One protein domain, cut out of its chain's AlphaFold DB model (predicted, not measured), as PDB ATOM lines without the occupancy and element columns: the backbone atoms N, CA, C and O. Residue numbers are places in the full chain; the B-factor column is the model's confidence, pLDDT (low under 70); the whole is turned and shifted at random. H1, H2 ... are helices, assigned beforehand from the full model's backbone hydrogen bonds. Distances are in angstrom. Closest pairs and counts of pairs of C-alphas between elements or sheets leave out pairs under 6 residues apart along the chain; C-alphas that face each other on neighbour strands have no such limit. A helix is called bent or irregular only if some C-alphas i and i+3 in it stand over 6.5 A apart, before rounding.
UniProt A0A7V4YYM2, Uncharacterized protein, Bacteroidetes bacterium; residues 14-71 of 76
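AT A GLANCE: This is residues 14 to 71 of the 76 residues of an uncharacterized protein of Bacteroidetes bacterium (UniProt A0A7V4YYM2). One long bent helix, H2, spans the middle of an open, drawn-out chain, with the short helix H1 near its first arm and the helix H3 held away beyond its other end by the link of residues 51 to 57. There is no packed core, and residues 33 to 71, which take in H3, stick out free. The printed part has 58 residues with three named helices in the order H1, H2, H3 and no named strand, and its class is all helix. It is extended and elongated, with a radius of gyration of the C-alphas of 19.4 A and spans of 53 by 27 by 16 A.

HOW THE PARTS SIT: H2, residues 25 to 50, was assigned as one helix by its hydrogen bonds but is bent: C-alphas 38 and 41 are 6.8 A apart. Its arms, H2a with residues 25 to 38 and H2b with residues 41 to 50, stand at a steep tilt of 54 degrees. H1, residues 14 to 20, is close to H2a but not clearly touching it; their closest C-alphas, those of Phe 20 and Gln 28, are 6.6 A apart. H1 and H2a run opposite ways at a steep tilt of 61 degrees. H3, residues 58 to 69, is apart from H1, H2a and H2b. In H1, H2a, H2b and H3 every O i to N i+4 pair is within hydrogen-bond range.

IN THESE COORDINATES: H2a measures 20.1 A from C-alpha 25 at (-32.038, 55.265, 301.716) to C-alpha 38, and H2b 14.2 A. H1 begins at C-alpha 14 at (-20.338, 58.017, 315.772) and is 9.8 A long. H3 is 16.4 A long and ends at C-alpha 69 at (-29.381, 17.839, 300.347).

THE WHOLE: The two C-alphas farthest apart, those of Gln 22 and Glu 59, are 53.0 A apart. The printed part has no cut; the link from H1 to H2 is tight and that from H2 to H3 is short. Mean pLDDT of the printed part is 75.9, and residue 43, residues 47 to 48, 50 to 62 and 64 to 71 are under 70.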
ATOM      1  N   ALA A  14     -19.172  57.190 315.459       85.69
ATOM      2  CA  ALA A  14     -20.338  58.017 315.772       85.69
ATOM      3  C   ALA A  14     -20.533  59.177 314.775       85.69
ATOM      4  O   ALA A  14     -21.655  59.423 314.332       85.69
ATOM      5  N   LYS A  15     -19.450  59.862 314.378       86.62
ATOM      6  CA  LYS A  15     -19.507  60.929 313.363       86.62
ATOM      7  C   LYS A  15     -19.836  60.374 311.979       86.62
ATOM      8  O   LYS A  15     -20.630  60.974 311.262       86.62
ATOM      9  N   PHE A  16     -19.271  59.220 311.624       88.56
ATOM     10  CA  PHE A  16     -19.597  58.530 310.380       88.56
ATOM     11  C   PHE A  16     -21.087  58.181 310.312       88.56
ATOM     12  O   PHE A  16     -21.739  58.523 309.331       88.56
ATOM     13  N   LEU A  17     -21.655  57.585 311.366       89.81
ATOM     14  CA  LEU A  17     -23.081  57.247 311.411       89.81
ATOM     15  C   LEU A  17     -23.970  58.493 311.332       89.81
ATOM     16  O   LEU A  17     -24.987  58.482 310.641       89.81
ATOM     17  N   ALA A  18     -23.571  59.588 311.987       89.38
ATOM     18  CA  ALA A  18     -24.292  60.854 311.908       89.38
ATOM     19  C   ALA A  18     -24.323  61.433 310.481       89.38
ATOM     20  O   ALA A  18     -25.333  62.016 310.098       89.38
ATOM     21  N   LEU A  19     -23.256  61.255 309.694       88.88
ATOM     22  CA  LEU A  19     -23.202  61.650 308.279       88.88
ATOM     23  C   LEU A  19     -23.958  60.667 307.387       88.88
ATOM     24  O   LEU A  19     -24.739  61.080 306.538       88.88
ATOM     25  N   PHE A  20     -23.769  59.366 307.605       88.75
ATOM     26  CA  PHE A  20     -24.441  58.301 306.863       88.75
ATOM     27  C   PHE A  20     -25.970  58.445 306.929       88.75
ATOM     28  O   PHE A  20     -26.666  58.318 305.921       88.75
ATOM     29  N   ASN A  21     -26.492  58.810 308.101       91.06
ATOM     30  CA  ASN A  21     -27.920  59.025 308.318       91.06
ATOM     31  C   ASN A  21     -28.485  60.280 307.626       91.06
ATOM     32  O   ASN A  21     -29.704  60.430 307.584       91.06
ATOM     33  N   GLN A  22     -27.642  61.166 307.080       93.25
ATOM     34  CA  GLN A  22     -28.085  62.337 306.308       93.25
ATOM     35  C   GLN A  22     -28.366  62.009 304.837       93.25
ATOM     36  O   GLN A  22     -29.056  62.774 304.166       93.25
ATOM     37  N   PHE A  23     -27.846  60.887 304.332       91.62
ATOM     38  CA  PHE A  23     -28.094  60.431 302.968       91.62
ATOM     39  C   PHE A  23     -29.474  59.779 302.831       91.62
ATOM     40  O   PHE A  23     -30.049  59.265 303.796       91.62
ATOM     41  N   SER A  24     -30.004  59.754 301.611       94.19
ATOM     42  CA  SER A  24     -31.226  59.010 301.305       94.19
ATOM     43  C   SER A  24     -31.021  57.499 301.477       94.19
ATOM     44  O   SER A  24     -29.905  56.987 301.408       94.19
ATOM     45  N   ARG A  25     -32.113  56.737 301.621       91.56
ATOM     46  CA  ARG A  25     -32.038  55.265 301.716       91.56
ATOM     47  C   ARG A  25     -31.334  54.610 300.522       91.56
ATOM     48  O   ARG A  25     -30.659  53.595 300.694       91.56
ATOM     49  N   ALA A  26     -31.503  55.169 299.322       92.12
ATOM     50  CA  ALA A  26     -30.856  54.662 298.115       92.12
ATOM     51  C   ALA A  26     -29.331  54.844 298.192       92.12
ATOM     52  O   ALA A  26     -28.582  53.890 297.990       92.12
ATOM     53  N   GLU A  27     -28.883  56.035 298.582       91.81
ATOM     54  CA  GLU A  27     -27.464  56.354 298.766       91.81
ATOM     55  C   GLU A  27     -26.849  55.558 299.921       91.81
ATOM     56  O   GLU A  27     -25.774  54.988 299.765       91.81
ATOM     57  N   GLN A  28     -27.556  55.423 301.045       90.06
ATOM     58  CA  GLN A  28     -27.141  54.573 302.165       90.06
ATOM     59  C   GLN A  28     -26.909  53.125 301.727       90.06
ATOM     60  O   GLN A  28     -25.909  52.515 302.099       90.06
ATOM     61  N   THR A  29     -27.807  52.583 300.900       90.81
ATOM     62  CA  THR A  29     -27.675  51.222 300.358       90.81
ATOM     63  C   THR A  29     -26.442  51.099 299.467       90.81
ATOM     64  O   THR A  29     -25.731  50.097 299.528       90.81
ATOM     65  N   GLN A  30     -26.166  52.110 298.644       92.88
ATOM     66  CA  GLN A  30     -24.998  52.118 297.769       92.88
ATOM     67  C   GLN A  30     -23.690  52.242 298.561       92.88
ATOM     68  O   GLN A  30     -22.768  51.465 298.332       92.88
ATOM     69  N   ILE A  31     -23.639  53.137 299.549       89.19
ATOM     70  CA  ILE A  31     -22.498  53.289 300.460       89.19
ATOM     71  C   ILE A  31     -22.243  51.981 301.223       89.19
ATOM     72  O   ILE A  31     -21.102  51.531 301.304       89.19
ATOM     73  N   ALA A  32     -23.293  51.332 301.735       87.31
ATOM     74  CA  ALA A  32     -23.168  50.051 302.428       87.31
ATOM     75  C   ALA A  32     -22.606  48.947 301.515       87.31
ATOM     76  O   ALA A  32     -21.756  48.180 301.956       87.31
ATOM     77  N   LYS A  33     -23.023  48.892 300.242       87.19
ATOM     78  CA  LYS A  33     -22.475  47.942 299.257       87.19
ATOM     79  C   LYS A  33     -20.995  48.179 298.965       87.19
ATOM     80  O   LYS A  33     -20.243  47.217 298.877       87.19
ATOM     81  N   GLU A  34     -20.583  49.434 298.827       88.69
ATOM     82  CA  GLU A  34     -19.180  49.803 298.597       88.69
ATOM     83  C   GLU A  34     -18.289  49.445 299.791       88.69
ATOM     84  O   GLU A  34     -17.204  48.892 299.615       88.69
ATOM     85  N   ILE A  35     -18.759  49.725 301.015       85.56
ATOM     86  CA  ILE A  35     -18.060  49.325 302.244       85.56
ATOM     87  C   ILE A  35     -17.959  47.805 302.293       85.56
ATOM     88  O   ILE A  35     -16.855  47.285 302.422       85.56
ATOM     89  N   TRP A  36     -19.085  47.110 302.107       80.94
ATOM     90  CA  TRP A  36     -19.134  45.654 302.108       80.94
ATOM     91  C   TRP A  36     -18.146  45.058 301.110       80.94
ATOM     92  O   TRP A  36     -17.341  44.227 301.497       80.94
ATOM     93  N   GLY A  37     -18.142  45.510 299.853       83.75
ATOM     94  CA  GLY A  37     -17.233  44.991 298.828       83.75
ATOM     95  C   GLY A  37     -15.751  45.153 299.179       83.75
ATOM     96  O   GLY A  37     -14.957  44.269 298.872       83.75
ATOM     97  N   LYS A  38     -15.383  46.243 299.861       81.75
ATOM     98  CA  LYS A  38     -14.000  46.490 300.301       81.75
ATOM     99  C   LYS A  38     -13.614  45.671 301.529       81.75
ATOM    100  O   LYS A  38     -12.486  45.205 301.600       81.75
ATOM    101  N   THR A  39     -14.536  45.481 302.470       80.19
ATOM    102  CA  THR A  39     -14.280  44.716 303.701       80.19
ATOM    103  C   THR A  39     -14.485  43.215 303.526       80.19
ATOM    104  O   THR A  39     -14.060  42.444 304.379       80.19
ATOM    105  N   PHE A  40     -15.155  42.785 302.453       76.06
ATOM    106  CA  PHE A  40     -15.538  41.390 302.243       76.06
ATOM    107  C   PHE A  40     -14.326  40.465 302.165       76.06
ATOM    108  O   PHE A  40     -14.322  39.442 302.834       76.06
ATOM    109  N   ALA A  41     -13.298  40.838 301.399       70.62
ATOM    110  CA  ALA A  41     -12.090  40.025 301.262       70.62
ATOM    111  C   ALA A  41     -11.350  39.877 302.602       70.62
ATOM    112  O   ALA A  41     -11.050  38.767 303.016       70.62
ATOM    113  N   GLU A  42     -11.154  40.977 303.335       71.94
ATOM    114  CA  GLU A  42     -10.465  40.955 304.634       71.94
ATOM    115  C   GLU A  42     -11.234  40.156 305.697       71.94
ATOM    116  O   GLU A  42     -10.639  39.435 306.494       71.94
ATOM    117  N   GLN A  43     -12.567  40.259 305.715       69.19
ATOM    118  CA  GLN A  43     -13.408  39.466 306.617       69.19
ATOM    119  C   GLN A  43     -13.412  37.985 306.228       69.19
ATOM    120  O   GLN A  43     -13.434  37.131 307.111       69.19
ATOM    121  N   TRP A  44     -13.389  37.687 304.927       70.06
ATOM    122  CA  TRP A  44     -13.326  36.322 304.417       70.06
ATOM    123  C   TRP A  44     -12.007  35.649 304.788       70.06
ATOM    124  O   TRP A  44     -12.035  34.544 305.310       70.06
ATOM    125  N   ASP A  45     -10.878  36.339 304.624       71.75
ATOM    126  CA  ASP A  45      -9.556  35.817 304.986       71.75
ATOM    127  C   ASP A  45      -9.425  35.574 306.501       71.75
ATOM    128  O   ASP A  45      -8.825  34.588 306.925       71.75
ATOM    129  N   LEU A  46     -10.012  36.443 307.335       71.12
ATOM    130  CA  LEU A  46     -10.063  36.233 308.787       71.12
ATOM    131  C   LEU A  46     -10.906  35.009 309.159       71.12
ATOM    132  O   LEU A  46     -10.483  34.209 309.989       71.12
ATOM    133  N   LEU A  47     -12.078  34.854 308.538       65.25
ATOM    134  CA  LEU A  47     -12.948  33.697 308.751       65.25
ATOM    135  C   LEU A  47     -12.293  32.399 308.270       65.25
ATOM    136  O   LEU A  47     -12.395  31.391 308.957       65.25
ATOM    137  N   ASP A  48     -11.602  32.430 307.129       66.06
ATOM    138  CA  ASP A  48     -10.870  31.286 306.576       66.06
ATOM    139  C   ASP A  48      -9.693  30.885 307.480       66.06
ATOM    140  O   ASP A  48      -9.477  29.705 307.735       66.06
ATOM    141  N   ALA A  49      -8.991  31.860 308.064       70.94
ATOM    142  CA  ALA A  49      -7.926  31.609 309.035       70.94
ATOM    143  C   ALA A  49      -8.432  31.064 310.386       70.94
ATOM    144  O   ALA A  49      -7.678  30.409 311.109       70.94
ATOM    145  N   GLU A  50      -9.687  31.346 310.750       69.81
ATOM    146  CA  GLU A  50     -10.346  30.791 311.939       69.81
ATOM    147  C   GLU A  50     -10.949  29.401 311.693       69.81
ATOM    148  O   GLU A  50     -11.292  28.706 312.659       69.81
ATOM    149  N   LEU A  51     -11.069  28.967 310.431       64.38
ATOM    150  CA  LEU A  51     -11.518  27.616 310.141       64.38
ATOM    151  C   LEU A  51     -10.461  26.621 310.640       64.38
ATOM    152  O   LEU A  51      -9.279  26.737 310.308       64.38
ATOM    153  N   PRO A  52     -10.859  25.630 311.459       58.06
ATOM    154  CA  PRO A  52      -9.941  24.584 311.866       58.06
ATOM    155  C   PRO A  52      -9.419  23.876 310.616       58.06
ATOM    156  O   PRO A  52     -10.187  23.598 309.694       58.06
ATOM    157  N   ASP A  53      -8.121  23.570 310.605       57.12
ATOM    158  CA  ASP A  53      -7.448  22.840 309.526       57.12
ATOM    159  C   ASP A  53      -7.896  21.367 309.562       57.12
ATOM    160  O   ASP A  53      -7.199  20.454 310.015       57.12
ATOM    161  N   VAL A  54      -9.159  21.149 309.200       57.69
ATOM    162  CA  VAL A  54      -9.778  19.836 309.119       57.69
ATOM    163  C   VAL A  54      -9.489  19.329 307.720       57.69
ATOM    164  O   VAL A  54     -10.113  19.741 306.744       57.69
ATOM    165  N   LYS A  55      -8.548  18.391 307.620       53.34
ATOM    166  CA  LYS A  55      -8.466  17.512 306.452       53.34
ATOM    167  C   LYS A  55      -9.705  16.624 306.440       53.34
ATOM    168  O   LYS A  55      -9.641  15.494 306.908       53.34
ATOM    169  N   MET A  56     -10.820  17.147 305.941       57.50
ATOM    170  CA  MET A  56     -11.962  16.310 305.608       57.50
ATOM    171  C   MET A  56     -11.582  15.475 304.391       57.50
ATOM    172  O   MET A  56     -11.098  16.019 303.391       57.50
ATOM    173  N   SER A  57     -11.759  14.157 304.472       61.78
ATOM    174  CA  SER A  57     -11.626  13.331 303.273       61.78
ATOM    175  C   SER A  57     -12.755  13.663 302.294       61.78
ATOM    176  O   SER A  57     -13.804  14.197 302.665       61.78
ATOM    177  N   GLU A  58     -12.549  13.358 301.016       59.91
ATOM    178  CA  GLU A  58     -13.568  13.565 299.985       59.91
ATOM    179  C   GLU A  58     -14.883  12.835 300.338       59.91
ATOM    180  O   GLU A  58     -15.972  13.333 300.040       59.91
ATOM    181  N   GLU A  59     -14.800  11.707 301.060       67.44
ATOM    182  CA  GLU A  59     -15.966  10.997 301.593       67.44
ATOM    183  C   GLU A  59     -16.731  11.784 302.669       67.44
ATOM    184  O   GLU A  59     -17.960  11.831 302.606       67.44
ATOM    185  N   GLU A  60     -16.046  12.437 303.611       65.56
ATOM    186  CA  GLU A  60     -16.690  13.211 304.690       65.56
ATOM    187  C   GLU A  60     -17.418  14.448 304.137       65.56
ATOM    188  O   GLU A  60     -18.521  14.787 304.572       65.56
ATOM    189  N   ILE A  61     -16.859  15.088 303.103       68.62
ATOM    190  CA  ILE A  61     -17.510  16.210 302.408       68.62
ATOM    191  C   ILE A  61     -18.767  15.729 301.668       68.62
ATOM    192  O   ILE A  61     -19.808  16.395 301.681       68.62
ATOM    193  N   LEU A  62     -18.700  14.558 301.024       68.69
ATOM    194  CA  LEU A  62     -19.837  13.959 300.324       68.69
ATOM    195  C   LEU A  62     -20.959  13.537 301.283       68.69
ATOM    196  O   LEU A  62     -22.134  13.651 300.914       68.69
ATOM    197  N   GLU A  63     -20.631  13.067 302.486       72.25
ATOM    198  CA  GLU A  63     -21.618  12.748 303.521       72.25
ATOM    199  C   GLU A  63     -22.334  13.995 304.041       72.25
ATOM    200  O   GLU A  63     -23.569  14.006 304.069       72.25
ATOM    201  N   GLU A  64     -21.607  15.073 304.339       65.31
ATOM    202  CA  GLU A  64     -22.203  16.349 304.757       65.31
ATOM    203  C   GLU A  64     -23.099  16.949 303.658       65.31
ATOM    204  O   GLU A  64     -24.246  17.340 303.903       65.31
ATOM    205  N   LEU A  65     -22.652  16.926 302.396       64.62
ATOM    206  CA  LEU A  65     -23.461  17.386 301.260       64.62
ATOM    207  C   LEU A  65     -24.739  16.557 301.074       64.62
ATOM    208  O   LEU A  65     -25.794  17.108 300.737       64.62
ATOM    209  N   ARG A  66     -24.681  15.237 301.301       66.25
ATOM    210  CA  ARG A  66     -25.872  14.373 301.289       66.25
ATOM    211  C   ARG A  66     -26.788  14.674 302.474       66.25
ATOM    212  O   ARG A  66     -28.003  14.724 302.277       66.25
ATOM    213  N   ALA A  67     -26.243  14.921 303.663       68.12
ATOM    214  CA  ALA A  67     -27.016  15.254 304.857       68.12
ATOM    215  C   ALA A  67     -27.792  16.573 304.697       68.12
ATOM    216  O   ALA A  67     -28.968  16.640 305.070       68.12
ATOM    217  N   VAL A  68     -27.176  17.580 304.068       65.94
ATOM    218  CA  VAL A  68     -27.814  18.865 303.740       65.94
ATOM    219  C   VAL A  68     -28.838  18.713 302.611       65.94
ATOM    220  O   VAL A  68     -29.960  19.206 302.730       65.94
ATOM    221  N   ARG A  69     -28.501  18.000 301.524       60.09
ATOM    222  CA  ARG A  69     -29.381  17.839 300.347       60.09
ATOM    223  C   ARG A  69     -30.614  16.976 300.620       60.09
ATOM    224  O   ARG A  69     -31.665  17.231 300.037       60.09
ATOM    225  N   TYR A  70     -30.491  15.967 301.476       68.81
ATOM    226  CA  TYR A  70     -31.578  15.038 301.798       68.81
ATOM    227  C   TYR A  70     -32.162  15.244 303.199       68.81
ATOM    228  O   TYR A  70     -32.999  14.448 303.610       68.81
ATOM    229  N   GLY A  71     -31.742  16.303 303.910       57.28
ATOM    230  CA  GLY A  71     -32.331  16.788 305.159       57.28
ATOM    231  C   GLY A  71     -32.751  15.677 306.118       57.28
ATOM    232  O   GLY A  71     -33.943  15.464 306.295       57.28
TER     233      GLY A  71